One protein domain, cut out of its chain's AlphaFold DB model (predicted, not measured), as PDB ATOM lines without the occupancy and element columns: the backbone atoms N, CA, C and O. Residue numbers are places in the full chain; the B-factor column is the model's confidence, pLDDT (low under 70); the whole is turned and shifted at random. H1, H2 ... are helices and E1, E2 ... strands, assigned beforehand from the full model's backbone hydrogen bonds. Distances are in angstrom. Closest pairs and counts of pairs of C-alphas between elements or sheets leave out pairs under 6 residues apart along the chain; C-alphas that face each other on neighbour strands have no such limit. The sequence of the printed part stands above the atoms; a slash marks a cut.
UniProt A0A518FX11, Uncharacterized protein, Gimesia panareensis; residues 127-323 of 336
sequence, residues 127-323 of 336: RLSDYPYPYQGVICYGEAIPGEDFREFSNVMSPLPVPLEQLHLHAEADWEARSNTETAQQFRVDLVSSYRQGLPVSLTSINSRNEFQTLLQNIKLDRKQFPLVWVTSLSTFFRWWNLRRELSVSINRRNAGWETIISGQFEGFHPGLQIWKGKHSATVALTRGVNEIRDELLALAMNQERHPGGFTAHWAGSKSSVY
ATOM      1  N   ARG A 127       5.842 -12.623 -23.849       93.62
ATOM      2  CA  ARG A 127       6.508 -11.592 -23.049       93.62
ATOM      3  C   ARG A 127       7.003 -10.457 -23.930       93.62
ATOM      4  O   ARG A 127       7.278 -10.670 -25.109       93.62
ATOM      5  N   LEU A 128       7.185  -9.273 -23.361       94.69
ATOM      6  CA  LEU A 128       7.965  -8.227 -24.016       94.69
ATOM      7  C   LEU A 128       9.379  -8.742 -24.313       94.69
ATOM      8  O   LEU A 128       9.997  -9.408 -23.482       94.69
ATOM      9  N   SER A 129       9.909  -8.434 -25.487       94.12
ATOM     10  CA  SER A 129      11.272  -8.807 -25.866       94.12
ATOM     11  C   SER A 129      12.303  -8.102 -24.998       94.12
ATOM     12  O   SER A 129      12.094  -6.970 -24.570       94.12
ATOM     13  N   ASP A 130      13.429  -8.767 -24.753       92.31
ATOM     14  CA  ASP A 130      14.558  -8.220 -23.985       92.31
ATOM     15  C   ASP A 130      15.138  -6.948 -24.605       92.31
ATOM     16  O   ASP A 130      15.580  -6.045 -23.899       92.31
ATOM     17  N   TYR A 131      15.094  -6.865 -25.933       94.44
ATOM     18  CA  TYR A 131      15.660  -5.791 -26.734       94.44
ATOM     19  C   TYR A 131      14.573  -5.152 -27.605       94.44
ATOM     20  O   TYR A 131      13.566  -5.814 -27.899       94.44
ATOM     21  N   PRO A 132      14.761  -3.898 -28.055       95.81
ATOM     22  CA  PRO A 132      13.863  -3.288 -29.023       95.81
ATOM     23  C   PRO A 132      13.788  -4.136 -30.298       95.81
ATOM     24  O   PRO A 132      14.786  -4.694 -30.750       95.81
ATOM     25  N   TYR A 133      12.612  -4.224 -30.908       95.88
ATOM     26  CA  TYR A 133      12.432  -4.845 -32.213       95.88
ATOM     27  C   TYR A 133      13.304  -4.138 -33.272       95.88
ATOM     28  O   TYR A 133      13.357  -2.905 -33.276       95.88
ATOM     29  N   PRO A 134      13.961  -4.867 -34.198       94.81
ATOM     30  CA  PRO A 134      13.906  -6.318 -34.438       94.81
ATOM     31  C   PRO A 134      15.016  -7.117 -33.733       94.81
ATOM     32  O   PRO A 134      15.324  -8.238 -34.140       94.81
ATOM     33  N   TYR A 135      15.677  -6.537 -32.735       95.06
ATOM     34  CA  TYR A 135      16.930  -7.069 -32.224       95.06
ATOM     35  C   TYR A 135      16.753  -8.320 -31.359       95.06
ATOM     36  O   TYR A 135      15.775  -8.480 -30.629       95.06
ATOM     37  N   GLN A 136      17.744  -9.210 -31.432       91.38
ATOM     38  CA  GLN A 136      17.788 -10.469 -30.680       91.38
ATOM     39  C   GLN A 136      18.944 -10.520 -29.673       91.38
ATOM     40  O   GLN A 136      19.029 -11.437 -28.861       91.38
ATOM     41  N   GLY A 137      19.845  -9.549 -29.702       92.81
ATOM     42  CA  GLY A 137      20.963  -9.427 -28.773       92.81
ATOM     43  C   GLY A 137      21.403  -7.976 -28.701       92.81
ATOM     44  O   GLY A 137      21.010  -7.174 -29.553       92.81
ATOM     45  N   VAL A 138      22.240  -7.649 -27.725       94.44
ATOM     46  CA  VAL A 138      22.852  -6.324 -27.615       94.44
ATOM     47  C   VAL A 138      24.348  -6.450 -27.360       94.44
ATOM     48  O   VAL A 138      24.787  -7.320 -26.610       94.44
ATOM     49  N   ILE A 139      25.113  -5.570 -27.996       93.19
ATOM     50  CA  ILE A 139      26.512  -5.309 -27.675       93.19
ATOM     51  C   ILE A 139      26.610  -3.830 -27.309       93.19
ATOM     52  O   ILE A 139      26.296  -2.954 -28.123       93.19
ATOM     53  N   CYS A 140      27.008  -3.574 -26.072       91.38
ATOM     54  CA  CYS A 140      27.173  -2.248 -25.513       91.38
ATOM     55  C   CYS A 140      28.624  -1.788 -25.669       91.38
ATOM     56  O   CYS A 140      29.541  -2.577 -25.458       91.38
ATOM     57  N   TYR A 141      28.814  -0.520 -26.024       88.31
ATOM     58  CA  TYR A 141      30.100   0.172 -25.955       88.31
ATOM     59  C   TYR A 141      30.058   1.281 -24.892       88.31
ATOM     60  O   TYR A 141      28.983   1.807 -24.571       88.31
ATOM     61  N   GLY A 142      31.239   1.651 -24.404       73.38
ATOM     62  CA  GLY A 142      31.483   2.683 -23.406       73.38
ATOM     63  C   GLY A 142      31.237   2.209 -21.974       73.38
ATOM     64  O   GLY A 142      30.313   1.440 -21.702       73.38
ATOM     65  N   GLU A 143      32.037   2.719 -21.039       62.78
ATOM     66  CA  GLU A 143      31.742   2.597 -19.612       62.78
ATOM     67  C   GLU A 143      30.572   3.518 -19.237       62.78
ATOM     68  O   GLU A 143      30.473   4.661 -19.695       62.78
ATOM     69  N   ALA A 144      29.669   3.040 -18.378       52.84
ATOM     70  CA  ALA A 144      28.781   3.950 -17.665       52.84
ATOM     71  C   ALA A 144      29.660   4.759 -16.708       52.84
ATOM     72  O   ALA A 144      30.305   4.155 -15.855       52.84
ATOM     73  N   ILE A 145      29.706   6.090 -16.854       47.19
ATOM     74  CA  ILE A 145      30.506   6.970 -15.989       47.19
ATOM     75  C   ILE A 145      30.166   6.638 -14.524       47.19
ATOM     76  O   ILE A 145      29.029   6.877 -14.091       47.19
ATOM     77  N   PRO A 146      31.103   6.063 -13.746       41.00
ATOM     78  CA  PRO A 146      30.817   5.658 -12.380       41.00
ATOM     79  C   PRO A 146      30.734   6.913 -11.507       41.00
ATOM     80  O   PRO A 146      31.754   7.491 -11.143       41.00
ATOM     81  N   GLY A 147      29.526   7.370 -11.174       41.78
ATOM     82  CA  GLY A 147      29.371   8.492 -10.242       41.78
ATOM     83  C   GLY A 147      27.996   9.143 -10.216       41.78
ATOM     84  O   GLY A 147      27.464   9.344  -9.129       41.78
ATOM     85  N   GLU A 148      27.401   9.413 -11.377       41.12
ATOM     86  CA  GLU A 148      26.127  10.152 -11.453       41.12
ATOM     87  C   GLU A 148      24.957   9.238 -11.840       41.12
ATOM     88  O   GLU A 148      23.952   9.202 -11.141       41.12
ATOM     89  N   ASP A 149      25.151   8.368 -12.829       42.47
ATOM     90  CA  ASP A 149      24.119   7.439 -13.300       42.47
ATOM     91  C   ASP A 149      24.079   6.133 -12.482       42.47
ATOM     92  O   ASP A 149      23.025   5.557 -12.209       42.47
ATOM     93  N   PHE A 150      25.236   5.638 -12.035       40.41
ATOM     94  CA  PHE A 150      25.350   4.259 -11.543       40.41
ATOM     95  C   PHE A 150      24.641   3.994 -10.205       40.41
ATOM     96  O   PHE A 150      24.153   2.887  -9.974       40.41
ATOM     97  N   ARG A 151      24.544   5.006  -9.330       37.59
ATOM     98  CA  ARG A 151      23.796   4.915  -8.062       37.59
ATOM     99  C   ARG A 151      22.284   5.001  -8.266       37.59
ATOM    100  O   ARG A 151      21.541   4.362  -7.518       37.59
ATOM    101  N   GLU A 152      21.832   5.735  -9.281       39.00
ATOM    102  CA  GLU A 152      20.425   5.739  -9.689       39.00
ATOM    103  C   GLU A 152      20.056   4.405 -10.338       39.00
ATOM    104  O   GLU A 152      19.055   3.803  -9.953       39.00
ATOM    105  N   PHE A 153      20.920   3.842 -11.189       37.62
ATOM    106  CA  PHE A 153      20.718   2.491 -11.702       37.62
ATOM    107  C   PHE A 153      20.776   1.449 -10.572       37.62
ATOM    108  O   PHE A 153      19.845   0.677 -10.454       37.62
ATOM    109  N   SER A 154      21.727   1.438  -9.635       38.53
ATOM    110  CA  SER A 154      21.744   0.416  -8.565       38.53
ATOM    111  C   SER A 154      20.538   0.450  -7.606       38.53
ATOM    112  O   SER A 154      20.217  -0.581  -7.018       38.53
ATOM    113  N   ASN A 155      19.872   1.603  -7.454       34.12
ATOM    114  CA  ASN A 155      18.677   1.760  -6.609       34.12
ATOM    115  C   ASN A 155      17.353   1.566  -7.375       34.12
ATOM    116  O   ASN A 155      16.334   1.260  -6.756       34.12
ATOM    117  N   VAL A 156      17.363   1.721  -8.704       38.22
ATOM    118  CA  VAL A 156      16.202   1.528  -9.597       38.22
ATOM    119  C   VAL A 156      16.243   0.169 -10.302       38.22
ATOM    120  O   VAL A 156      15.209  -0.327 -10.749       38.22
ATOM    121  N   MET A 157      17.404  -0.478 -10.379       37.94
ATOM    122  CA  MET A 157      17.580  -1.780 -11.010       37.94
ATOM    123  C   MET A 157      16.741  -2.819 -10.283       37.94
ATOM    124  O   MET A 157      16.661  -2.843  -9.058       37.94
ATOM    125  N   SER A 158      16.076  -3.627 -11.106       40.16
ATOM    126  CA  SER A 158      15.468  -4.923 -10.827       40.16
ATOM    127  C   SER A 158      15.758  -5.483  -9.422       40.16
ATOM    128  O   SER A 158      16.910  -5.475  -8.991       40.16
ATOM    129  N   PRO A 159      14.799  -6.127  -8.727       42.09
ATOM    130  CA  PRO A 159      15.117  -6.912  -7.520       42.09
ATOM    131  C   PRO A 159      16.213  -7.980  -7.739       42.09
ATOM    132  O   PRO A 159      16.653  -8.606  -6.779       42.09
ATOM    133  N   LEU A 160      16.644  -8.190  -8.986       51.59
ATOM    134  CA  LEU A 160      17.844  -8.900  -9.392       51.59
ATOM    135  C   LEU A 160      18.959  -7.889  -9.750       51.59
ATOM    136  O   LEU A 160      19.104  -7.539 -10.921       51.59
ATOM    137  N   PRO A 161      19.753  -7.386  -8.786       56.84
ATOM    138  CA  PRO A 161      20.855  -6.479  -9.095       56.84
ATOM    139  C   PRO A 161      21.855  -7.176 -10.025       56.84
ATOM    140  O   PRO A 161      22.328  -8.261  -9.694       56.84
ATOM    141  N   VAL A 162      22.217  -6.561 -11.148       58.69
ATOM    142  CA  VAL A 162      23.137  -7.142 -12.142       58.69
ATOM    143  C   VAL A 162      24.495  -6.466 -11.994       58.69
ATOM    144  O   VAL A 162      24.582  -5.263 -12.241       58.69
ATOM    145  N   PRO A 163      25.541  -7.182 -11.556       66.06
ATOM    146  CA  PRO A 163      26.899  -6.648 -11.572       66.06
ATOM    147  C   PRO A 163      27.348  -6.431 -13.025       66.06
ATOM    148  O   PRO A 163      27.116  -7.310 -13.860       66.06
ATOM    149  N   LEU A 164      27.977  -5.292 -13.340       69.75
ATOM    150  CA  LEU A 164      28.491  -5.020 -14.696       69.75
ATOM    151  C   LEU A 164      29.482  -6.080 -15.157       69.75
ATOM    152  O   LEU A 164      29.553  -6.394 -16.338       69.75
ATOM    153  N   GLU A 165      30.198  -6.678 -14.215       71.25
ATOM    154  CA  GLU A 165      31.169  -7.730 -14.463       71.25
ATOM    155  C   GLU A 165      30.524  -8.956 -15.124       71.25
ATOM    156  O   GLU A 165      31.203  -9.686 -15.834       71.25
ATOM    157  N   GLN A 166      29.210  -9.170 -14.947       73.75
ATOM    158  CA  GLN A 166      28.474 -10.241 -15.635       73.75
ATOM    159  C   GLN A 166      28.148  -9.912 -17.101       73.75
ATOM    160  O   GLN A 166      27.724 -10.804 -17.834       73.75
ATOM    161  N   LEU A 167      28.300  -8.652 -17.520       78.50
ATOM    162  CA  LEU A 167      28.137  -8.208 -18.908       78.50
ATOM    163  C   LEU A 167      29.462  -8.237 -19.681       78.50
ATOM    164  O   LEU A 167      29.444  -8.297 -20.910       78.50
ATOM    165  N   HIS A 168      30.592  -8.156 -18.977       82.81
ATOM    166  CA  HIS A 168      31.920  -8.136 -19.583       82.81
ATOM    167  C   HIS A 168      32.348  -9.540 -20.011       82.81
ATOM    168  O   HIS A 168      32.105 -10.530 -19.318       82.81
ATOM    169  N   LEU A 169      33.027  -9.629 -21.152       83.38
ATOM    170  CA  LEU A 169      33.624 -10.880 -21.606       83.38
ATOM    171  C   LEU A 169      35.080 -10.931 -21.153       83.38
ATOM    172  O   LEU A 169      35.893 -10.132 -21.595       83.38
ATOM    173  N   HIS A 170      35.444 -11.918 -20.332       84.00
ATOM    174  CA  HIS A 170      36.847 -12.124 -19.942       84.00
ATOM    175  C   HIS A 170      37.783 -12.262 -21.156       84.00
ATOM    176  O   HIS A 170      38.906 -11.763 -21.131       84.00
ATOM    177  N   ALA A 171      37.293 -12.867 -22.243       84.06
ATOM    178  CA  ALA A 171      38.043 -13.024 -23.484       84.06
ATOM    179  C   ALA A 171      38.369 -11.697 -24.200       84.06
ATOM    180  O   ALA A 171      39.306 -11.665 -24.995       84.06
ATOM    181  N   GLU A 172      37.635 -10.610 -23.928       88.12
ATOM    182  CA  GLU A 172      37.972  -9.272 -24.429       88.12
ATOM    183  C   GLU A 172      39.287  -8.789 -23.801       88.12
ATOM    184  O   GLU A 172      40.235  -8.477 -24.521       88.12
ATOM    185  N   ALA A 173      39.388  -8.840 -22.468       85.69
ATOM    186  CA  ALA A 173      40.591  -8.446 -21.736       85.69
ATOM    187  C   ALA A 173      41.815  -9.297 -22.125       85.69
ATOM    188  O   ALA A 173      42.923  -8.783 -22.284       85.69
ATOM    189  N   ASP A 174      41.620 -10.604 -22.334       87.69
ATOM    190  CA  ASP A 174      42.680 -11.496 -22.821       87.69
ATOM    191  C   ASP A 174      43.172 -11.120 -24.225       87.69
ATOM    192  O   ASP A 174      44.376 -11.182 -24.508       87.69
ATOM    193  N   TRP A 175      42.246 -10.745 -25.110       89.69
ATOM    194  CA  TRP A 175      42.568 -10.297 -26.458       89.69
ATOM    195  C   TRP A 175      43.269  -8.935 -26.452       89.69
ATOM    196  O   TRP A 175      44.247  -8.766 -27.177       89.69
ATOM    197  N   GLU A 176      42.871  -7.996 -25.602       87.62
ATOM    198  CA  GLU A 176      43.577  -6.718 -25.450       87.62
ATOM    199  C   GLU A 176      45.011  -6.903 -24.949       87.62
ATOM    200  O   GLU A 176      45.935  -6.277 -25.464       87.62
ATOM    201  N   ALA A 177      45.220  -7.813 -23.995       88.19
ATOM    202  CA  ALA A 177      46.537  -8.048 -23.413       88.19
ATOM    203  C   ALA A 177      47.531  -8.708 -24.386       88.19
ATOM    204  O   ALA A 177      48.735  -8.463 -24.299       88.19
ATOM    205  N   ARG A 178      47.058  -9.590 -25.281       89.69
ATOM    206  CA  ARG A 178      47.929 -10.441 -26.124       89.69
ATOM    207  C   ARG A 178      47.760 -10.236 -27.627       89.69
ATOM    208  O   ARG A 178      48.711 -10.461 -28.371       89.69
ATOM    209  N   SER A 179      46.563  -9.861 -28.073       87.25
ATOM    210  CA  SER A 179      46.195  -9.550 -29.464       87.25
ATOM    211  C   SER A 179      46.694 -10.572 -30.495       87.25
ATOM    212  O   SER A 179      47.176 -10.222 -31.571       87.25
ATOM    213  N   ASN A 180      46.569 -11.863 -30.177       91.56
ATOM    214  CA  ASN A 180      47.029 -12.960 -31.032       91.56
ATOM    215  C   ASN A 180      45.858 -13.779 -31.607       91.56
ATOM    216  O   ASN A 180      44.698 -13.601 -31.234       91.56
ATOM    217  N   THR A 181      46.154 -14.694 -32.536       91.06
ATOM    218  CA  THR A 181      45.129 -15.487 -33.243       91.06
ATOM    219  C   THR A 181      44.249 -16.316 -32.304       91.06
ATOM    220  O   THR A 181      43.053 -16.451 -32.564       91.06
ATOM    221  N   GLU A 182      44.824 -16.857 -31.230       93.00
ATOM    222  CA  GLU A 182      44.131 -17.711 -30.260       93.00
ATOM    223  C   GLU A 182      43.155 -16.902 -29.401       93.00
ATOM    224  O   GLU A 182      41.965 -17.201 -29.375       93.00
ATOM    225  N   THR A 183      43.626 -15.818 -28.783       93.06
ATOM    226  CA  THR A 183      42.781 -14.915 -27.982       93.06
ATOM    227  C   THR A 183      41.688 -14.258 -28.827       93.06
ATOM    228  O   THR A 183      40.538 -14.192 -28.402       93.06
ATOM    229  N   ALA A 184      41.986 -13.888 -30.079       92.81
ATOM    230  CA  ALA A 184      40.972 -13.405 -31.016       92.81
ATOM    231  C   ALA A 184      39.931 -14.486 -31.365       92.81
ATOM    232  O   ALA A 184      38.754 -14.174 -31.533       92.81
ATOM    233  N   GLN A 185      40.339 -15.755 -31.496       93.62
ATOM    234  CA  GLN A 185      39.409 -16.867 -31.718       93.62
ATOM    235  C   GLN A 185      38.517 -17.103 -30.502       93.62
ATOM    236  O   GLN A 185      37.313 -17.274 -30.682       93.62
ATOM    237  N   GLN A 186      39.079 -17.081 -29.297       93.81
ATOM    238  CA  GLN A 186      38.308 -17.243 -28.071       93.81
ATOM    239  C   GLN A 186      37.278 -16.119 -27.923       93.81
ATOM    240  O   GLN A 186      36.093 -16.388 -27.743       93.81
ATOM    241  N   PHE A 187      37.695 -14.870 -28.141       94.19
ATOM    242  CA  PHE A 187      36.788 -13.728 -28.090       94.19
ATOM    243  C   PHE A 187      35.650 -13.838 -29.119       94.19
ATOM    244  O   PHE A 187      34.486 -13.623 -28.780       94.19
ATOM    245  N   ARG A 188      35.943 -14.263 -30.359       94.75
ATOM    246  CA  ARG A 188      34.902 -14.555 -31.364       94.75
ATOM    247  C   ARG A 188      33.884 -15.580 -30.864       94.75
ATOM    248  O   ARG A 188      32.682 -15.367 -31.021       94.75
ATOM    249  N   VAL A 189      34.365 -16.704 -30.330       93.94
ATOM    250  CA  VAL A 189      33.517 -17.810 -29.864       93.94
ATOM    251  C   VAL A 189      32.607 -17.338 -28.738       93.94
ATOM    252  O   VAL A 189      31.399 -17.565 -28.807       93.94
ATOM    253  N   ASP A 190      33.156 -16.622 -27.762       93.88
ATOM    254  CA  ASP A 190      32.402 -16.161 -26.599       93.88
ATOM    255  C   ASP A 190      31.382 -15.083 -26.969       93.88
ATOM    256  O   ASP A 190      30.235 -15.139 -26.525       93.88
ATOM    257  N   LEU A 191      31.742 -14.154 -27.860       93.75
ATOM    258  CA  LEU A 191      30.815 -13.133 -28.347       93.75
ATOM    259  C   LEU A 191      29.628 -13.756 -29.100       93.75
ATOM    260  O   LEU A 191      28.473 -13.390 -28.864       93.75
ATOM    261  N   VAL A 192      29.889 -14.730 -29.980       94.25
ATOM    262  CA  VAL A 192      28.833 -15.447 -30.718       94.25
ATOM    263  C   VAL A 192      27.993 -16.315 -29.779       94.25
ATOM    264  O   VAL A 192      26.771 -16.347 -29.922       94.25
ATOM    265  N   SER A 193      28.617 -16.991 -28.814       93.38
ATOM    266  CA  SER A 193      27.930 -17.801 -27.801       93.38
ATOM    267  C   SER A 193      26.963 -16.955 -26.967       93.38
ATOM    268  O   SER A 193      25.778 -17.278 -26.872       93.38
ATOM    269  N   SER A 194      27.421 -15.810 -26.454       92.31
ATOM    270  CA  SER A 194      26.576 -14.864 -25.715       92.31
ATOM    271  C   SER A 194      25.406 -14.368 -26.563       92.31
ATOM    272  O   SER A 194      24.260 -14.385 -26.108       92.31
ATOM    273  N   TYR A 195      25.650 -14.024 -27.834       93.31
ATOM    274  CA  TYR A 195      24.581 -13.651 -28.761       93.31
ATOM    275  C   TYR A 195      23.545 -14.775 -28.951       93.31
ATOM    276  O   TYR A 195      22.341 -14.507 -28.909       93.31
ATOM    277  N   ARG A 196      23.977 -16.028 -29.148       92.19
ATOM    278  CA  ARG A 196      23.071 -17.174 -29.355       92.19
ATOM    279  C   ARG A 196      22.209 -17.466 -28.135       92.19
ATOM    280  O   ARG A 196      21.033 -17.785 -28.300       92.19
ATOM    281  N   GLN A 197      22.757 -17.279 -26.938       91.06
ATOM    282  CA  GLN A 197      22.019 -17.362 -25.675       91.06
ATOM    283  C   GLN A 197      21.098 -16.148 -25.450       91.06
ATOM    284  O   GLN A 197      20.155 -16.216 -24.664       91.06
ATOM    285  N   GLY A 198      21.311 -15.053 -26.187       91.12
ATOM    286  CA  GLY A 198      20.558 -13.810 -26.046       91.12
ATOM    287  C   GLY A 198      21.021 -12.943 -24.887       91.12
ATOM    288  O   GLY A 198      20.241 -12.116 -24.415       91.12
ATOM    289  N   LEU A 199      22.255 -13.137 -24.428       90.25
ATOM    290  CA  LEU A 199      22.842 -12.392 -23.327       90.25
ATOM    291  C   LEU A 199      23.355 -11.030 -23.811       90.25
ATOM    292  O   LEU A 199      23.925 -10.946 -24.904       90.25
ATOM    293  N   PRO A 200      23.156  -9.964 -23.023       90.75
ATOM    294  CA  PRO A 200      23.776  -8.681 -23.301       90.75
ATOM    295  C   PRO A 200      25.280  -8.766 -23.037       90.75
ATOM    296  O   PRO A 200      25.712  -9.358 -22.050       90.75
ATOM    297  N   VAL A 201      26.063  -8.150 -23.916       91.00
ATOM    298  CA  VAL A 201      27.518  -8.023 -23.774       91.00
ATOM    299  C   VAL A 201      27.871  -6.549 -23.665       91.00
ATOM    300  O   VAL A 201      27.306  -5.734 -24.390       91.00
ATOM    301  N   SER A 202      28.809  -6.209 -22.789       89.06
ATOM    302  CA  SER A 202      29.425  -4.886 -22.718       89.06
ATOM    303  C   SER A 202      30.913  -5.015 -23.011       89.06
ATOM    304  O   SER A 202      31.576  -5.857 -22.410       89.06
ATOM    305  N   LEU A 203      31.393  -4.213 -23.960       89.12
ATOM    306  CA  LEU A 203      32.783  -4.171 -24.399       89.12
ATOM    307  C   LEU A 203      33.459  -2.937 -23.809       89.12
ATOM    308  O   LEU A 203      33.078  -1.812 -24.146       89.12
ATOM    309  N   THR A 204      34.415  -3.141 -22.904       83.44
ATOM    310  CA  THR A 204      35.008  -2.052 -22.111       83.44
ATOM    311  C   THR A 204      36.048  -1.242 -22.871       83.44
ATOM    312  O   THR A 204      36.193  -0.054 -22.595       83.44
ATOM    313  N   SER A 205      36.748  -1.821 -23.851       83.50
ATOM    314  CA  SER A 205      37.740  -1.060 -24.634       83.50
ATOM    315  C   SER A 205      37.152  -0.221 -25.752       83.50
ATOM    316  O   SER A 205      37.856   0.585 -26.361       83.50
ATOM    317  N   ILE A 206      35.873  -0.416 -26.054       87.62
ATOM    318  CA  ILE A 206      35.227   0.202 -27.201       87.62
ATOM    319  C   ILE A 206      34.419   1.394 -26.717       87.62
ATOM    320  O   ILE A 206      33.469   1.232 -25.961       87.62
ATOM    321  N   ASN A 207      34.738   2.590 -27.204       86.81
ATOM    322  CA  ASN A 207      34.050   3.827 -26.817       86.81
ATOM    323  C   ASN A 207      33.030   4.290 -27.858       86.81
ATOM    324  O   ASN A 207      32.194   5.154 -27.588       86.81
ATOM    325  N   SER A 208      33.082   3.731 -29.067       86.00
ATOM    326  CA  SER A 208      32.244   4.178 -30.171       86.00
ATOM    327  C   SER A 208      31.812   3.052 -31.104       86.00
ATOM    328  O   SER A 208      32.440   2.002 -31.242       86.00
ATOM    329  N   ARG A 209      30.732   3.310 -31.848       85.81
ATOM    330  CA  ARG A 209      30.251   2.401 -32.898       85.81
ATOM    331  C   ARG A 209      31.276   2.186 -34.019       85.81
ATOM    332  O   ARG A 209      31.242   1.138 -34.663       85.81
ATOM    333  N   ASN A 210      32.143   3.165 -34.278       88.06
ATOM    334  CA  ASN A 210      33.174   3.066 -35.310       88.06
ATOM    335  C   ASN A 210      34.301   2.131 -34.859       88.06
ATOM    336  O   ASN A 210      34.661   1.224 -35.604       88.06
ATOM    337  N   GLU A 211      34.765   2.270 -33.615       90.88
ATOM    338  CA  GLU A 211      35.729   1.341 -33.009       90.88
ATOM    339  C   GLU A 211      35.203  -0.095 -32.989       90.88
ATOM    340  O   GLU A 211      35.941  -1.021 -33.310       90.88
ATOM    341  N   PHE A 212      33.904  -0.288 -32.732       90.56
ATOM    342  CA  PHE A 212      33.292  -1.613 -32.826       90.56
ATOM    343  C   PHE A 212      33.437  -2.237 -34.227       90.56
ATOM    344  O   PHE A 212      33.661  -3.438 -34.354       90.56
ATOM    345  N   GLN A 213      33.321  -1.452 -35.304       89.88
ATOM    346  CA  GLN A 213      33.514  -1.981 -36.662       89.88
ATOM    347  C   GLN A 213      34.963  -2.407 -36.903       89.88
ATOM    348  O   GLN A 213      35.192  -3.477 -37.467       89.88
ATOM    349  N   THR A 214      35.924  -1.602 -36.448       91.69
ATOM    350  CA  THR A 214      37.352  -1.935 -36.506       91.69
ATOM    351  C   THR A 214      37.661  -3.186 -35.686       91.69
ATOM    352  O   THR A 214      38.360  -4.074 -36.170       91.69
ATOM    353  N   LEU A 215      37.072  -3.319 -34.492       91.56
ATOM    354  CA  LEU A 215      37.201  -4.515 -33.666       91.56
ATOM    355  C   LEU A 215      36.774  -5.765 -34.438       91.56
ATOM    356  O   LEU A 215      37.551  -6.713 -34.533       91.56
ATOM    357  N   LEU A 216      35.577  -5.759 -35.036       92.31
ATOM    358  CA  LEU A 216      35.071  -6.906 -35.800       92.31
ATOM    359  C   LEU A 216      36.013  -7.314 -36.941       92.31
ATOM    360  O   LEU A 216      36.171  -8.506 -37.204       92.31
ATOM    361  N   GLN A 217      36.655  -6.346 -37.602       92.44
ATOM    362  CA  GLN A 217      37.655  -6.618 -38.638       92.44
ATOM    363  C   GLN A 217      38.915  -7.261 -38.045       92.44
ATOM    364  O   GLN A 217      39.378  -8.280 -38.562       92.44
ATOM    365  N   ASN A 218      39.423  -6.727 -36.931       92.06
ATOM    366  CA  ASN A 218      40.615  -7.233 -36.248       92.06
ATOM    367  C   ASN A 218      40.422  -8.672 -35.763       92.06
ATOM    368  O   ASN A 218      41.277  -9.533 -35.984       92.06
ATOM    369  N   ILE A 219      39.261  -8.961 -35.173       92.81
ATOM    370  CA  ILE A 219      38.896 -10.313 -34.763       92.81
ATOM    371  C   ILE A 219      38.262 -11.118 -35.899       92.81
ATOM    372  O   ILE A 219      37.739 -12.183 -35.619       92.81
ATOM    373  N   LYS A 220      38.289 -10.680 -37.164       93.12
ATOM    374  CA  LYS A 220      37.771 -11.424 -38.335       93.12
ATOM    375  C   LYS A 220      36.368 -12.025 -38.134       93.12
ATOM    376  O   LYS A 220      36.114 -13.168 -38.519       93.12
ATOM    377  N   LEU A 221      35.463 -11.281 -37.503       92.88
ATOM    378  CA  LEU A 221      34.112 -11.741 -37.198       92.88
ATOM    379  C   LEU A 221      33.088 -11.130 -38.164       92.88
ATOM    380  O   LEU A 221      32.893  -9.918 -38.215       92.88
ATOM    381  N   ASP A 222      32.396 -11.991 -38.913       91.56
ATOM    382  CA  ASP A 222      31.328 -11.584 -39.833       91.56
ATOM    383  C   ASP A 222      30.009 -11.363 -39.074       91.56
ATOM    384  O   ASP A 222      29.543 -12.246 -38.349       91.56
ATOM    385  N   ARG A 223      29.355 -10.218 -39.311       87.00
ATOM    386  CA  ARG A 223      28.021  -9.883 -38.782       87.00
ATOM    387  C   ARG A 223      26.948 -10.918 -39.108       87.00
ATOM    388  O   ARG A 223      25.972 -11.019 -38.372       87.00
ATOM    389  N   LYS A 224      27.109 -11.711 -40.170       90.88
ATOM    390  CA  LYS A 224      26.198 -12.825 -40.484       90.88
ATOM    391  C   LYS A 224      26.140 -13.889 -39.384       90.88
ATOM    392  O   LYS A 224      25.152 -14.608 -39.308       90.88
ATOM    393  N   GLN A 225      27.167 -13.988 -38.538       89.56
ATOM    394  CA  GLN A 225      27.210 -14.947 -37.428       89.56
ATOM    395  C   GLN A 225      26.372 -14.501 -36.218       89.56
ATOM    396  O   GLN A 225      26.049 -15.324 -35.364       89.56
ATOM    397  N   PHE A 226      25.999 -13.219 -36.156       90.19
ATOM    398  CA  PHE A 226      25.192 -12.626 -35.089       90.19
ATOM    399  C   PHE A 226      24.264 -11.533 -35.669       90.19
ATOM    400  O   PHE A 226      24.427 -10.337 -35.402       90.19
ATOM    401  N   PRO A 227      23.304 -11.917 -36.536       91.19
ATOM    402  CA  PRO A 227      22.408 -10.969 -37.193       91.19
ATOM    403  C   PRO A 227      21.504 -10.262 -36.176       91.19
ATOM    404  O   PRO A 227      21.341 -10.722 -35.056       91.19
ATOM    405  N   LEU A 228      20.874  -9.145 -36.560       92.81
ATOM    406  CA  LEU A 228      19.910  -8.442 -35.695       92.81
ATOM    407  C   LEU A 228      20.459  -8.141 -34.282       92.81
ATOM    408  O   LEU A 228      19.727  -8.182 -33.292       92.81
ATOM    409  N   VAL A 229      21.752  -7.826 -34.183       94.12
ATOM    410  CA  VAL A 229      22.360  -7.333 -32.947       94.12
ATOM    411  C   VAL A 229      22.149  -5.828 -32.819       94.12
ATOM    412  O   VAL A 229      22.370  -5.058 -33.761       94.12
ATOM    413  N   TRP A 230      21.725  -5.400 -31.639       95.19
ATOM    414  CA  TRP A 230      21.661  -3.996 -31.286       95.19
ATOM    415  C   TRP A 230      23.037  -3.534 -30.806       95.19
ATOM    416  O   TRP A 230      23.529  -4.010 -29.790       95.19
ATOM    417  N   VAL A 231      23.685  -2.627 -31.536       93.56
ATOM    418  CA  VAL A 231      24.968  -2.038 -31.115       93.56
ATOM    419  C   VAL A 231      24.699  -0.635 -30.593       93.56
ATOM    420  O   VAL A 231      24.280   0.228 -31.369       93.56
ATOM    421  N   THR A 232      24.910  -0.413 -29.299       92.69
ATOM    422  CA  THR A 232      24.458   0.802 -28.601       92.69
ATOM    423  C   THR A 232      25.364   1.159 -27.421       92.69
ATOM    424  O   THR A 232      26.257   0.389 -27.093       92.69
ATOM    425  N   SER A 233      25.163   2.314 -26.787       88.00
ATOM    426  CA  SER A 233      25.860   2.628 -25.535       88.00
ATOM    427  C   SER A 233      25.252   1.865 -24.359       88.00
ATOM    428  O   SER A 233      24.043   1.599 -24.344       88.00
ATOM    429  N   LEU A 234      26.054   1.588 -23.329       84.69
ATOM    430  CA  LEU A 234      25.567   0.958 -22.098       84.69
ATOM    431  C   LEU A 234      24.419   1.760 -21.447       84.69
ATOM    432  O   LEU A 234      23.406   1.189 -21.043       84.69
ATOM    433  N   SER A 235      24.516   3.093 -21.446       83.06
ATOM    434  CA  SER A 235      23.459   3.994 -20.961       83.06
ATOM    435  C   SER A 235      22.142   3.853 -21.734       83.06
ATOM    436  O   SER A 235      21.065   3.800 -21.142       83.06
ATOM    437  N   THR A 236      22.203   3.726 -23.062       88.50
ATOM    438  CA  THR A 236      21.006   3.566 -23.899       88.50
ATOM    439  C   THR A 236      20.362   2.196 -23.689       88.50
ATOM    440  O   THR A 236      19.133   2.093 -23.677       88.50
ATOM    441  N   PHE A 237      21.169   1.146 -23.501       89.88
ATOM    442  CA  PHE A 237      20.665  -0.178 -23.141       89.88
ATOM    443  C   PHE A 237      19.894  -0.139 -21.817       89.88
ATOM    444  O   PHE A 237      18.751  -0.596 -21.770       89.88
ATOM    445  N   PHE A 238      20.462   0.469 -20.769       84.75
ATOM    446  CA  PHE A 238      19.773   0.584 -19.482       84.75
ATOM    447  C   PHE A 238      18.534   1.479 -19.534       84.75
ATOM    448  O   PHE A 238      17.540   1.162 -18.880       84.75
ATOM    449  N   ARG A 239      18.532   2.537 -20.360       87.50
ATOM    450  CA  ARG A 239      17.323   3.341 -20.601       87.50
ATOM    451  C   ARG A 239      16.187   2.486 -21.160       87.50
ATOM    452  O   ARG A 239      15.084   2.519 -20.625       87.50
ATOM    453  N   TRP A 240      16.460   1.680 -22.190       90.56
ATOM    454  CA  TRP A 240      15.472   0.727 -22.710       90.56
ATOM    455  C   TRP A 240      15.030  -0.268 -21.636       90.56
ATOM    456  O   TRP A 240      13.837  -0.519 -21.482       90.56
ATOM    457  N   TRP A 241      15.984  -0.826 -20.891       85.38
ATOM    458  CA  TRP A 241      15.691  -1.834 -19.882       85.38
ATOM    459  C   TRP A 241      14.752  -1.315 -18.788       85.38
ATOM    460  O   TRP A 241      13.787  -1.993 -18.439       85.38
ATOM    461  N   ASN A 242      14.985  -0.095 -18.301       83.19
ATOM    462  CA  ASN A 242      14.105   0.555 -17.335       83.19
ATOM    463  C   ASN A 242      12.737   0.867 -17.939       83.19
ATOM    464  O   ASN A 242      11.725   0.457 -17.375       83.19
ATOM    465  N   LEU A 243      12.702   1.490 -19.121       87.25
ATOM    466  CA  LEU A 243      11.455   1.834 -19.804       87.25
ATOM    467  C   LEU A 243      10.564   0.609 -20.030       87.25
ATOM    468  O   LEU A 243       9.359   0.643 -19.799       87.25
ATOM    469  N   ARG A 244      11.163  -0.508 -20.452       89.00
ATOM    470  CA  ARG A 244      10.464  -1.766 -20.723       89.00
ATOM    471  C   ARG A 244       9.652  -2.264 -19.525       89.00
ATOM    472  O   ARG A 244       8.619  -2.893 -19.732       89.00
ATOM    473  N   ARG A 245      10.096  -1.996 -18.293       82.25
ATOM    474  CA  ARG A 245       9.412  -2.412 -17.054       82.25
ATOM    475  C   ARG A 245       8.146  -1.605 -16.778       82.25
ATOM    476  O   ARG A 245       7.270  -2.074 -16.060       82.25
ATOM    477  N   GLU A 246       8.058  -0.407 -17.342       85.69
ATOM    478  CA  GLU A 246       6.915   0.496 -17.197       85.69
ATOM    479  C   GLU A 246       5.839   0.237 -18.260       85.69
ATOM    480  O   GLU A 246       4.690   0.660 -18.113       85.69
ATOM    481  N   LEU A 247       6.192  -0.477 -19.334       89.62
ATOM    482  CA  LEU A 247       5.257  -0.833 -20.393       89.62
ATOM    483  C   LEU A 247       4.232  -1.844 -19.880       89.62
ATOM    484  O   LEU A 247       4.569  -2.897 -19.342       89.62
ATOM    485  N   SER A 248       2.960  -1.544 -20.115       87.62
ATOM    486  CA  SER A 248       1.859  -2.453 -19.809       87.62
ATOM    487  C   SER A 248       1.350  -3.085 -21.093       87.62
ATOM    488  O   SER A 248       1.096  -2.383 -22.071       87.62
ATOM    489  N   VAL A 249       1.186  -4.408 -21.090       90.56
ATOM    490  CA  VAL A 249       0.657  -5.162 -22.230       90.56
ATOM    491  C   VAL A 249      -0.543  -5.977 -21.777       90.56
ATOM    492  O   VAL A 249      -0.461  -6.741 -20.820       90.56
ATOM    493  N   SER A 250      -1.650  -5.827 -22.490       89.00
ATOM    494  CA  SER A 250      -2.841  -6.663 -22.389       89.00
ATOM    495  C   SER A 250      -2.949  -7.492 -23.659       89.00
ATOM    496  O   SER A 250      -2.746  -6.953 -24.745       89.00
ATOM    497  N   ILE A 251      -3.274  -8.777 -23.551       89.56
ATOM    498  CA  ILE A 251      -3.365  -9.668 -24.709       89.56
ATOM    499  C   ILE A 251      -4.695 -10.419 -24.656       89.56
ATOM    500  O   ILE A 251      -5.048 -11.001 -23.635       89.56
ATOM    501  N   ASN A 252      -5.426 -10.397 -25.766       87.06
ATOM    502  CA  ASN A 252      -6.718 -11.048 -25.939       87.06
ATOM    503  C   ASN A 252      -6.668 -11.999 -27.131       87.06
ATOM    504  O   ASN A 252      -6.060 -11.695 -28.164       87.06
ATOM    505  N   ARG A 253      -7.310 -13.157 -27.013       84.94
ATOM    506  CA  ARG A 253      -7.388 -14.119 -28.106       84.94
ATOM    507  C   ARG A 253      -8.442 -13.653 -29.112       84.94
ATOM    508  O   ARG A 253      -9.541 -13.232 -28.763       84.94
ATOM    509  N   ARG A 254      -8.123 -13.771 -30.398       84.44
ATOM    510  CA  ARG A 254      -9.059 -13.613 -31.522       84.44
ATOM    511  C   ARG A 254      -9.055 -14.904 -32.349       84.44
ATOM    512  O   ARG A 254      -8.115 -15.689 -32.263       84.44
ATOM    513  N   ASN A 255     -10.089 -15.139 -33.160       79.25
ATOM    514  CA  ASN A 255     -10.286 -16.418 -33.871       79.25
ATOM    515  C   ASN A 255      -9.028 -16.927 -34.609       79.25
ATOM    516  O   ASN A 255      -8.696 -18.104 -34.496       79.25
ATOM    517  N   ALA A 256      -8.300 -16.045 -35.303       83.50
ATOM    518  CA  ALA A 256      -7.107 -16.388 -36.088       83.50
ATOM    519  C   ALA A 256      -5.783 -15.856 -35.495       83.50
ATOM    520  O   ALA A 256      -4.755 -15.826 -36.177       83.50
ATOM    521  N   GLY A 257      -5.783 -15.383 -34.245       89.81
ATOM    522  CA  GLY A 257      -4.622 -14.683 -33.708       89.81
ATOM    523  C   GLY A 257      -4.838 -14.023 -32.354       89.81
ATOM    524  O   GLY A 257      -5.580 -14.504 -31.499       89.81
ATOM    525  N   TRP A 258      -4.151 -12.915 -32.147       90.69
ATOM    526  CA  TRP A 258      -4.104 -12.191 -30.891       90.69
ATOM    527  C   TRP A 258      -4.314 -10.714 -31.149       90.69
ATOM    528  O   TRP A 258      -3.806 -10.160 -32.120       90.69
ATOM    529  N   GLU A 259      -5.047 -10.081 -30.254       92.81
ATOM    530  CA  GLU A 259      -5.103  -8.638 -30.147       92.81
ATOM    531  C   GLU A 259      -4.286  -8.235 -28.929       92.81
ATOM    532  O   GLU A 259      -4.482  -8.778 -27.842       92.81
ATOM    533  N   THR A 260      -3.360  -7.301 -29.098       93.25
ATOM    534  CA  THR A 260      -2.553  -6.796 -27.991       93.25
ATOM    535  C   THR A 260      -2.746  -5.305 -27.843       93.25
ATOM    536  O   THR A 260      -2.788  -4.567 -28.823       93.25
ATOM    537  N   ILE A 261      -2.870  -4.852 -26.603       92.69
ATOM    538  CA  ILE A 261      -2.930  -3.439 -26.261       92.69
ATOM    539  C   ILE A 261      -1.695  -3.139 -25.434       92.69
ATOM    540  O   ILE A 261      -1.565  -3.647 -24.321       92.69
ATOM    541  N   ILE A 262      -0.788  -2.333 -25.979       93.69
ATOM    542  CA  ILE A 262       0.394  -1.859 -25.259       93.69
ATOM    543  C   ILE A 262       0.260  -0.371 -24.937       93.69
ATOM    544  O   ILE A 262      -0.067   0.450 -25.801       93.69
ATOM    545  N   SER A 263       0.523  -0.018 -23.683       90.44
ATOM    546  CA  SER A 263       0.510   1.353 -23.179       90.44
ATOM    547  C   SER A 263       1.834   1.705 -22.494       90.44
ATOM    548  O   SER A 263       2.584   0.833 -22.058       90.44
ATOM    549  N   GLY A 264       2.134   3.006 -22.455       90.06
ATOM    550  CA  GLY A 264       3.401   3.554 -21.964       90.06
ATOM    551  C   GLY A 264       4.079   4.481 -22.977       90.06
ATOM    552  O   GLY A 264       3.677   4.579 -24.146       90.06
ATOM    553  N   GLN A 265       5.110   5.193 -22.523       90.75
ATOM    554  CA  GLN A 265       5.973   5.974 -23.407       90.75
ATOM    555  C   GLN A 265       7.029   5.064 -24.030       90.75
ATOM    556  O   GLN A 265       7.521   4.154 -23.384       90.75
ATOM    557  N   PHE A 266       7.321   5.250 -25.320       92.19
ATOM    558  CA  PHE A 266       8.267   4.381 -26.038       92.19
ATOM    559  C   PHE A 266       9.644   5.029 -26.203       92.19
ATOM    560  O   PHE A 266      10.596   4.331 -26.514       92.19
ATOM    561  N   GLU A 267       9.755   6.348 -26.017       90.38
ATOM    562  CA  GLU A 267      11.026   7.097 -26.050       90.38
ATOM    563  C   GLU A 267      11.931   6.792 -27.260       90.38
ATOM    564  O   GLU A 267      13.156   6.715 -27.157       90.38
ATOM    565  N   GLY A 268      11.318   6.593 -28.431       90.19
ATOM    566  CA  GLY A 268      12.030   6.269 -29.670       90.19
ATOM    567  C   GLY A 268      12.454   4.803 -29.811       90.19
ATOM    568  O   GLY A 268      13.030   4.442 -30.833       90.19
ATOM    569  N   PHE A 269      12.155   3.944 -28.835       94.88
ATOM    570  CA  PHE A 269      12.300   2.498 -28.962       94.88
ATOM    571  C   PHE A 269      11.064   1.860 -29.604       94.88
ATOM    572  O   PHE A 269       9.957   2.399 -29.574       94.88
ATOM    573  N   HIS A 270      11.253   0.665 -30.156       95.19
ATOM    574  CA  HIS A 270      10.184  -0.145 -30.726       95.19
ATOM    575  C   HIS A 270      10.024  -1.418 -29.895       95.19
ATOM    576  O   HIS A 270      10.845  -2.323 -30.028       95.19
ATOM    577  N   PRO A 271       9.017  -1.520 -29.014       96.25
ATOM    578  CA  PRO A 271       8.804  -2.735 -28.245       96.25
ATOM    579  C   PRO A 271       8.499  -3.926 -29.156       96.25
ATOM    580  O   PRO A 271       7.771  -3.807 -30.140       96.25
ATOM    581  N   GLY A 272       9.057  -5.083 -28.817       95.88
ATOM    582  CA  GLY A 272       8.697  -6.355 -29.434       95.88
ATOM    583  C   GLY A 272       7.882  -7.211 -28.472       95.88
ATOM    584  O   GLY A 272       8.129  -7.176 -27.267       95.88
ATOM    585  N   LEU A 273       6.948  -8.003 -28.992       95.56
ATOM    586  CA  LEU A 273       6.355  -9.118 -28.256       95.56
ATOM    587  C   LEU A 273       6.993 -10.422 -28.727       95.56
ATOM    588  O   LEU A 273       6.876 -10.787 -29.899       95.56
ATOM    589  N   GLN A 274       7.644 -11.127 -27.811       95.12
ATOM    590  CA  GLN A 274       8.187 -12.452 -28.044       95.12
ATOM    591  C   GLN A 274       7.148 -13.514 -27.680       95.12
ATOM    592  O   GLN A 274       6.684 -13.590 -26.542       95.12
ATOM    593  N   ILE A 275       6.818 -14.363 -28.649       93.75
ATOM    594  CA  ILE A 275       5.817 -15.424 -28.539       93.75
ATOM    595  C   ILE A 275       6.526 -16.768 -28.666       93.75
ATOM    596  O   ILE A 275       7.176 -17.026 -29.677       93.75
ATOM    597  N   TRP A 276       6.379 -17.635 -27.666       92.12
ATOM    598  CA  TRP A 276       7.004 -18.957 -27.623       92.12
ATOM    599  C   TRP A 276       5.985 -20.086 -27.793       92.12
ATOM    600  O   TRP A 276       5.006 -20.184 -27.047       92.12
ATOM    601  N   LYS A 277       6.284 -21.009 -28.713       88.94
ATOM    602  CA  LYS A 277       5.558 -22.269 -28.936       88.94
ATOM    603  C   LYS A 277       6.549 -23.438 -28.842       88.94
ATOM    604  O   LYS A 277       7.361 -23.668 -29.740       88.94
ATOM    605  N   GLY A 278       6.541 -24.143 -27.708       88.12
ATOM    606  CA  GLY A 278       7.553 -25.153 -27.383       88.12
ATOM    607  C   GLY A 278       8.967 -24.558 -27.338       88.12
ATOM    608  O   GLY A 278       9.242 -23.692 -26.504       88.12
ATOM    609  N   LYS A 279       9.850 -25.024 -28.234       89.62
ATOM    610  CA  LYS A 279      11.229 -24.521 -28.428       89.62
ATOM    611  C   LYS A 279      11.355 -23.466 -29.536       89.62
ATOM    612  O   LYS A 279      12.455 -23.013 -29.835       89.62
ATOM    613  N   HIS A 280      10.251 -23.085 -30.170       92.50
ATOM    614  CA  HIS A 280      10.250 -22.058 -31.203       92.50
ATOM    615  C   HIS A 280       9.799 -20.726 -30.619       92.50
ATOM    616  O   HIS A 280       8.943 -20.698 -29.733       92.50
ATOM    617  N   SER A 281      10.345 -19.624 -31.129       93.06
ATOM    618  CA  SER A 281       9.821 -18.297 -30.821       93.06
ATOM    619  C   SER A 281       9.805 -17.389 -32.040       93.06
ATOM    620  O   SER A 281      10.592 -17.557 -32.970       93.06
ATOM    621  N   ALA A 282       8.876 -16.441 -32.028       93.75
ATOM    622  CA  ALA A 282       8.786 -15.343 -32.975       93.75
ATOM    623  C   ALA A 282       8.768 -14.035 -32.187       93.75
ATOM    624  O   ALA A 282       8.283 -13.999 -31.056       93.75
ATOM    625  N   THR A 283       9.285 -12.962 -32.779       94.62
ATOM    626  CA  THR A 283       9.145 -11.615 -32.223       94.62
ATOM    627  C   THR A 283       8.410 -10.745 -33.222       94.62
ATOM    628  O   THR A 283       8.819 -10.661 -34.378       94.62
ATOM    629  N   VAL A 284       7.347 -10.091 -32.771       95.25
ATOM    630  CA  VAL A 284       6.565  -9.154 -33.579       95.25
ATOM    631  C   VAL A 284       6.726  -7.742 -33.040       95.25
ATOM    632  O   VAL A 284       6.834  -7.549 -31.828       95.25
ATOM    633  N   ALA A 285       6.777  -6.762 -33.936       95.81
ATOM    634  CA  ALA A 285       6.812  -5.359 -33.552       95.81
ATOM    635  C   ALA A 285       5.474  -4.954 -32.928       95.81
ATOM    636  O   ALA A 285       4.416  -5.345 -33.419       95.81
ATOM    637  N   LEU A 286       5.529  -4.146 -31.874       95.44
ATOM    638  CA  LEU A 286       4.359  -3.506 -31.299       95.44
ATOM    639  C   LEU A 286       4.382  -2.005 -31.587       95.44
ATOM    640  O   LEU A 286       5.408  -1.330 -31.479       95.44
ATOM    641  N   THR A 287       3.209  -1.477 -31.895       93.56
ATOM    642  CA  THR A 287       2.908  -0.049 -31.961       93.56
ATOM    643  C   THR A 287       2.033   0.338 -30.774       93.56
ATOM    644  O   THR A 287       1.361  -0.506 -30.180       93.56
ATOM    645  N   ARG A 288       2.070   1.611 -30.372       91.44
ATOM    646  CA  ARG A 288       1.273   2.089 -29.236       91.44
ATOM    647  C   ARG A 288      -0.217   1.868 -29.507       91.44
ATOM    648  O   ARG A 288      -0.704   2.234 -30.571       91.44
ATOM    649  N   GLY A 289      -0.941   1.369 -28.508       91.50
ATOM    650  CA  GLY A 289      -2.360   1.056 -28.637       91.50
ATOM    651  C   GLY A 289      -2.577  -0.384 -29.091       91.50
ATOM    652  O   GLY A 289      -1.927  -1.290 -28.572       91.50
ATOM    653  N   VAL A 290      -3.528  -0.585 -30.005       92.75
ATOM    654  CA  VAL A 290      -4.016  -1.908 -30.421       92.75
ATOM    655  C   VAL A 290      -3.168  -2.466 -31.565       92.75
ATOM    656  O   VAL A 290      -2.926  -1.776 -32.550       92.75
ATOM    657  N   ASN A 291      -2.764  -3.730 -31.460       94.44
ATOM    658  CA  ASN A 291      -2.045  -4.470 -32.493       94.44
ATOM    659  C   ASN A 291      -2.748  -5.804 -32.757       94.44
ATOM    660  O   ASN A 291      -3.168  -6.484 -31.822       94.44
ATOM    661  N   GLU A 292      -2.819  -6.203 -34.023       94.81
ATOM    662  CA  GLU A 292      -3.313  -7.516 -34.440       94.81
ATOM    663  C   GLU A 292      -2.126  -8.411 -34.816       94.81
ATOM    664  O   GLU A 292      -1.285  -8.043 -35.635       94.81
ATOM    665  N   ILE A 293      -2.056  -9.601 -34.223       93.50
ATOM    666  CA  ILE A 293      -1.007 -10.592 -34.462       93.50
ATOM    667  C   ILE A 293      -1.670 -11.877 -34.943       93.50
ATOM    668  O   ILE A 293      -2.295 -12.593 -34.163       93.50
ATOM    669  N   ARG A 294      -1.518 -12.206 -36.222       92.06
ATOM    670  CA  ARG A 294      -2.090 -13.431 -36.799       92.06
ATOM    671  C   ARG A 294      -1.159 -14.614 -36.592       92.06
ATOM    672  O   ARG A 294       0.041 -14.495 -36.831       92.06
ATOM    673  N   ASP A 295      -1.708 -15.761 -36.195       88.88
ATOM    674  CA  ASP A 295      -0.906 -16.969 -35.951       88.88
ATOM    675  C   ASP A 295      -0.153 -17.435 -37.206       88.88
ATOM    676  O   ASP A 295       0.989 -17.878 -37.103       88.88
ATOM    677  N   GLU A 296      -0.776 -17.304 -38.379       89.12
ATOM    678  CA  GLU A 296      -0.222 -17.702 -39.683       89.12
ATOM    679  C   GLU A 296       0.966 -16.842 -40.142       89.12
ATOM    680  O   GLU A 296       1.760 -17.278 -40.969       89.12
ATOM    681  N   LEU A 297       1.110 -15.634 -39.584       89.31
ATOM    682  CA  LEU A 297       2.189 -14.700 -39.916       89.31
ATOM    683  C   LEU A 297       3.371 -14.797 -38.942       89.31
ATOM    684  O   LEU A 297       4.360 -14.074 -39.087       89.31
ATOM    685  N   LEU A 298       3.294 -15.671 -37.932       91.50
ATOM    686  CA  LEU A 298       4.377 -15.850 -36.973       91.50
ATOM    687  C   LEU A 298       5.550 -16.593 -37.621       91.50
ATOM    688  O   LEU A 298       5.526 -17.812 -37.786       91.50
ATOM    689  N   ALA A 299       6.625 -15.857 -37.899       91.38
ATOM    690  CA  ALA A 299       7.909 -16.407 -38.323       91.38
ATOM    691  C   ALA A 299       8.632 -17.086 -37.143       91.38
ATOM    692  O   ALA A 299       9.554 -16.533 -36.541       91.38
ATOM    693  N   LEU A 300       8.160 -18.275 -36.766       90.94
ATOM    694  CA  LEU A 300       8.709 -19.068 -35.670       90.94
ATOM    695  C   LEU A 300      10.089 -19.623 -36.035       90.94
ATOM    696  O   LEU A 300      10.223 -20.452 -36.932       90.94
ATOM    697  N   ALA A 301      11.107 -19.212 -35.285       90.44
ATOM    698  CA  ALA A 301      12.456 -19.756 -35.373       90.44
ATOM    699  C   ALA A 301      12.726 -20.702 -34.200       90.44
ATOM    700  O   ALA A 301      12.309 -20.445 -33.067       90.44
ATOM    701  N   MET A 302      13.437 -21.800 -34.458       90.56
ATOM    702  CA  MET A 302      13.874 -22.713 -33.403       90.56
ATOM    703  C   MET A 302      14.949 -22.039 -32.547       90.56
ATOM    704  O   MET A 302      15.943 -21.545 -33.071       90.56
ATOM    705  N   ASN A 303      14.770 -22.060 -31.228       86.00
ATOM    706  CA  ASN A 303      15.733 -21.538 -30.266       86.00
ATOM    707  C   ASN A 303      16.225 -22.685 -29.382       86.00
ATOM    708  O   ASN A 303      15.485 -23.178 -28.534       86.00
ATOM    709  N   GLN A 304      17.463 -23.127 -29.603       83.69
ATOM    710  CA  GLN A 304      18.070 -24.199 -28.804       83.69
ATOM    711  C   GLN A 304      18.790 -23.665 -27.562       83.69
ATOM    712  O   GLN A 304      18.744 -24.303 -26.517       83.69
ATOM    713  N   GLU A 305      19.417 -22.493 -27.678       89.44
ATOM    714  CA  GLU A 305      20.297 -21.939 -26.639       89.44
ATOM    715  C   GLU A 305      19.639 -20.817 -25.821       89.44
ATOM    716  O   GLU A 305      20.074 -20.522 -24.712       89.44
ATOM    717  N   ARG A 306      18.577 -20.186 -26.343       90.88
ATOM    718  CA  ARG A 306      17.923 -19.063 -25.659       90.88
ATOM    719  C   ARG A 306      17.001 -19.542 -24.559       90.88
ATOM    720  O   ARG A 306      16.150 -20.410 -24.770       90.88
ATOM    721  N   HIS A 307      17.087 -18.870 -23.423       92.06
ATOM    722  CA  HIS A 307      16.175 -19.103 -22.323       92.06
ATOM    723  C   HIS A 307      14.810 -18.427 -22.575       92.06
ATOM    724  O   HIS A 307      14.763 -17.265 -22.988       92.06
ATOM    725  N   PRO A 308      13.672 -19.094 -22.291       91.19
ATOM    726  CA  PRO A 308      12.333 -18.523 -22.500       91.19
ATOM    727  C   PRO A 308      12.045 -17.277 -21.660       91.19
ATOM    728  O   PRO A 308      11.170 -16.480 -21.998       91.19
ATOM    729  N   GLY A 309      12.785 -17.121 -20.566       88.94
ATOM    730  CA  GLY A 309      12.764 -15.927 -19.730       88.94
ATOM    731  C   GLY A 309      13.750 -14.835 -20.106       88.94
ATOM    732  O   GLY A 309      13.962 -13.927 -19.306       88.94
ATOM    733  N   GLY A 310      14.383 -14.938 -21.274       88.06
ATOM    734  CA  GLY A 310      15.396 -13.979 -21.682       88.06
ATOM    735  C   GLY A 310      16.601 -13.957 -20.752       88.06
ATOM    736  O   GLY A 310      16.778 -14.845 -19.910       88.06
ATOM    737  N   PHE A 311      17.410 -12.907 -20.868       84.62
ATOM    738  CA  PHE A 311      18.583 -12.739 -20.009       84.62
ATOM    739  C   PHE A 311      18.216 -12.554 -18.523       84.62
ATOM    740  O   PHE A 311      18.994 -12.941 -17.653       84.62
ATOM    741  N   THR A 312      17.011 -12.058 -18.200       78.88
ATOM    742  CA  THR A 312      16.538 -11.898 -16.809       78.88
ATOM    743  C   THR A 312      16.603 -13.209 -16.031       78.88
ATOM    744  O   THR A 312      16.992 -13.235 -14.864       78.88
ATOM    745  N   ALA A 313      16.248 -14.318 -16.680       76.75
ATOM    746  CA  ALA A 313      16.274 -15.628 -16.049       76.75
ATOM    747  C   ALA A 313      17.701 -16.136 -15.788       76.75
ATOM    748  O   ALA A 313      17.930 -16.777 -14.762       76.75
ATOM    749  N   HIS A 314      18.661 -15.819 -16.664       69.62
ATOM    750  CA  HIS A 314      20.070 -16.156 -16.445       69.62
ATOM    751  C   HIS A 314      20.618 -15.461 -15.189       69.62
ATOM    752  O   HIS A 314      21.327 -16.077 -14.395       69.62
ATOM    753  N   TRP A 315      20.220 -14.209 -14.950       71.31
ATOM    754  CA  TRP A 315      20.670 -13.433 -13.788       71.31
ATOM    755  C   TRP A 315      19.954 -13.787 -12.492       71.31
ATOM    756  O   TRP A 315      20.554 -13.749 -11.419       71.31
ATOM    757  N   ALA A 316      18.696 -14.221 -12.580       62.19
ATOM    758  CA  ALA A 316      17.992 -14.775 -11.430       62.19
ATOM    759  C   ALA A 316      18.756 -15.961 -10.810       62.19
ATOM    760  O   ALA A 316      18.753 -16.120  -9.594       62.19
ATOM    761  N   GLY A 317      19.453 -16.751 -11.640       50.38
ATOM    762  CA  GLY A 317      20.287 -17.880 -11.221       50.38
ATOM    763  C   GLY A 317      21.657 -17.509 -10.636       50.38
ATOM    764  O   GLY A 317      22.176 -18.249  -9.802       50.38
ATOM    765  N   SER A 318      22.248 -16.377 -11.046       48.22
ATOM    766  CA  SER A 318      23.609 -15.981 -10.639       48.22
ATOM    767  C   SER A 318      23.671 -15.352  -9.241       48.22
ATOM    768  O   SER A 318      24.728 -15.370  -8.610       48.22
ATOM    769  N   LYS A 319      22.538 -14.852  -8.720       39.69
ATOM    770  CA  LYS A 319      22.389 -14.367  -7.332       39.69
ATOM    771  C   LYS A 319      21.514 -15.241  -6.437       39.69
ATOM    772  O   LYS A 319      21.490 -15.021  -5.228       39.69
ATOM    773  N   SER A 320      20.871 -16.282  -6.964       34.53
ATOM    774  CA  SER A 320      20.214 -17.310  -6.146       34.53
ATOM    775  C   SER A 320      21.222 -18.306  -5.550       34.53
ATOM    776  O   SER A 320      20.973 -19.507  -5.500       34.53
ATOM    777  N   SER A 321      22.364 -17.807  -5.068       28.47
ATOM    778  CA  SER A 321      23.253 -18.500  -4.133       28.47
ATOM    779  C   SER A 321      22.731 -18.434  -2.690       28.47
ATOM    780  O   SER A 321      23.472 -18.679  -1.742       28.47
ATOM    781  N   VAL A 322      21.424 -18.221  -2.501       32.72
ATOM    782  CA  VAL A 322      20.717 -18.930  -1.431       32.72
ATOM    783  C   VAL A 322      20.494 -20.343  -1.957       32.72
ATOM    784  O   VAL A 322      19.489 -20.639  -2.599       32.72
ATOM    785  N   TYR A 323      21.515 -21.178  -1.772       29.95
ATOM    786  CA  TYR A 323      21.491 -22.602  -2.080       29.95
ATOM    787  C   TYR A 323      20.124 -23.213  -1.725       29.95
ATOM    788  O   TYR A 323      19.656 -23.010  -0.600       29.95
TER     789      TYR A 323
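Overview. This is residues 127 to 323 of the 336 residues of an uncharacterized protein of Gimesia panareensis (UniProt A0A518FX11). The model has two lobes bridged by the helix H5: one is a small parallel sheet, E2 E1 E3, with H3 over one face, H2 beside H3, and H5 on the opposite face; the other is made of strands, the antiparallel sheet E4 E5 E8 and the hairpin of E6 and E7. H1 is near H5, and H6 comes last. There are 197 printed residues, with six named helices and eight named strands in the order E1 H1 H2 H3 E2 H4 E3 H5 E4 E5 E6 E7 E8 H6; the class is mixed. The whole is compact, with a radius of gyration of the C-alphas of 17.9 A and spans of 59 by 41 by 37 A.

Arrangement. Residues 127 to 128 pair antiparallel with residues 273 to 274 of E6, residues 272 to 277. E1, residues 137 to 141, is the inner strand between E2, residues 201 to 203 (N 140 and O 201, 2.8 A), and E3, residues 229 to 233 (N 230 and O 137, 2.8 A). H1, residues 150 to 156, is not on this sheet. H2, residues 170 to 178, and H3, residues 181 to 197, form a helical hairpin: H3 touches H2 with residues 183 to 190 alone, closest at the C-alphas of Ala 171 and Phe 187, 4.8 A, at a shallow tilt of 18 degrees, opposite ways. E1, H1 H2 H3 and E2 are a strand-helix-strand unit, two parallel neighbour strands with helices between. H4, residues 209 to 218, only grazes the sheet; E2, H4 and E3 make a split unit, with E1 between the strands, its crossover right-handed. H3 and H5, residues 234 to 246, lie on opposite faces, three layers with helices on both faces; H5 stands up from the sheet at 50 degrees. E4, residues 248 to 254, and E5, residues 257 to 263, form a hairpin (N 250 and O 261, 2.8 A); E5 is also antiparallel to E8, residues 289 to 294 (N 258 and O 293, 2.8 A). E6 and E7, residues 280 to 285, form a hairpin (N 275 and O 282, 2.8 A). H6, residues 310 to 319, touches no helix. In H1, H2, H3 and H4 every O i to N i+4 pair is within hydrogen-bond range; in H5 7 of 9 are, in H6 4 of 6.

Along the chain. E1 begins at C-alpha 137 (20.963, -9.427, -28.773). H3 is 24.4 A long, H5 19.3 A, E4 19.5 A and E5 19.9 A. H6 ends at C-alpha 319 (22.389, -14.367, -7.332).

Size, cuts and confidence. The C-alphas of Arg 178 and Asn 255, 59.0 A apart, are the farthest. The printed part has no cut. The links H1 to H2 and E8 to H6 are long. Residues 143 to 164, 314 and 316 to 323 have pLDDT under 70.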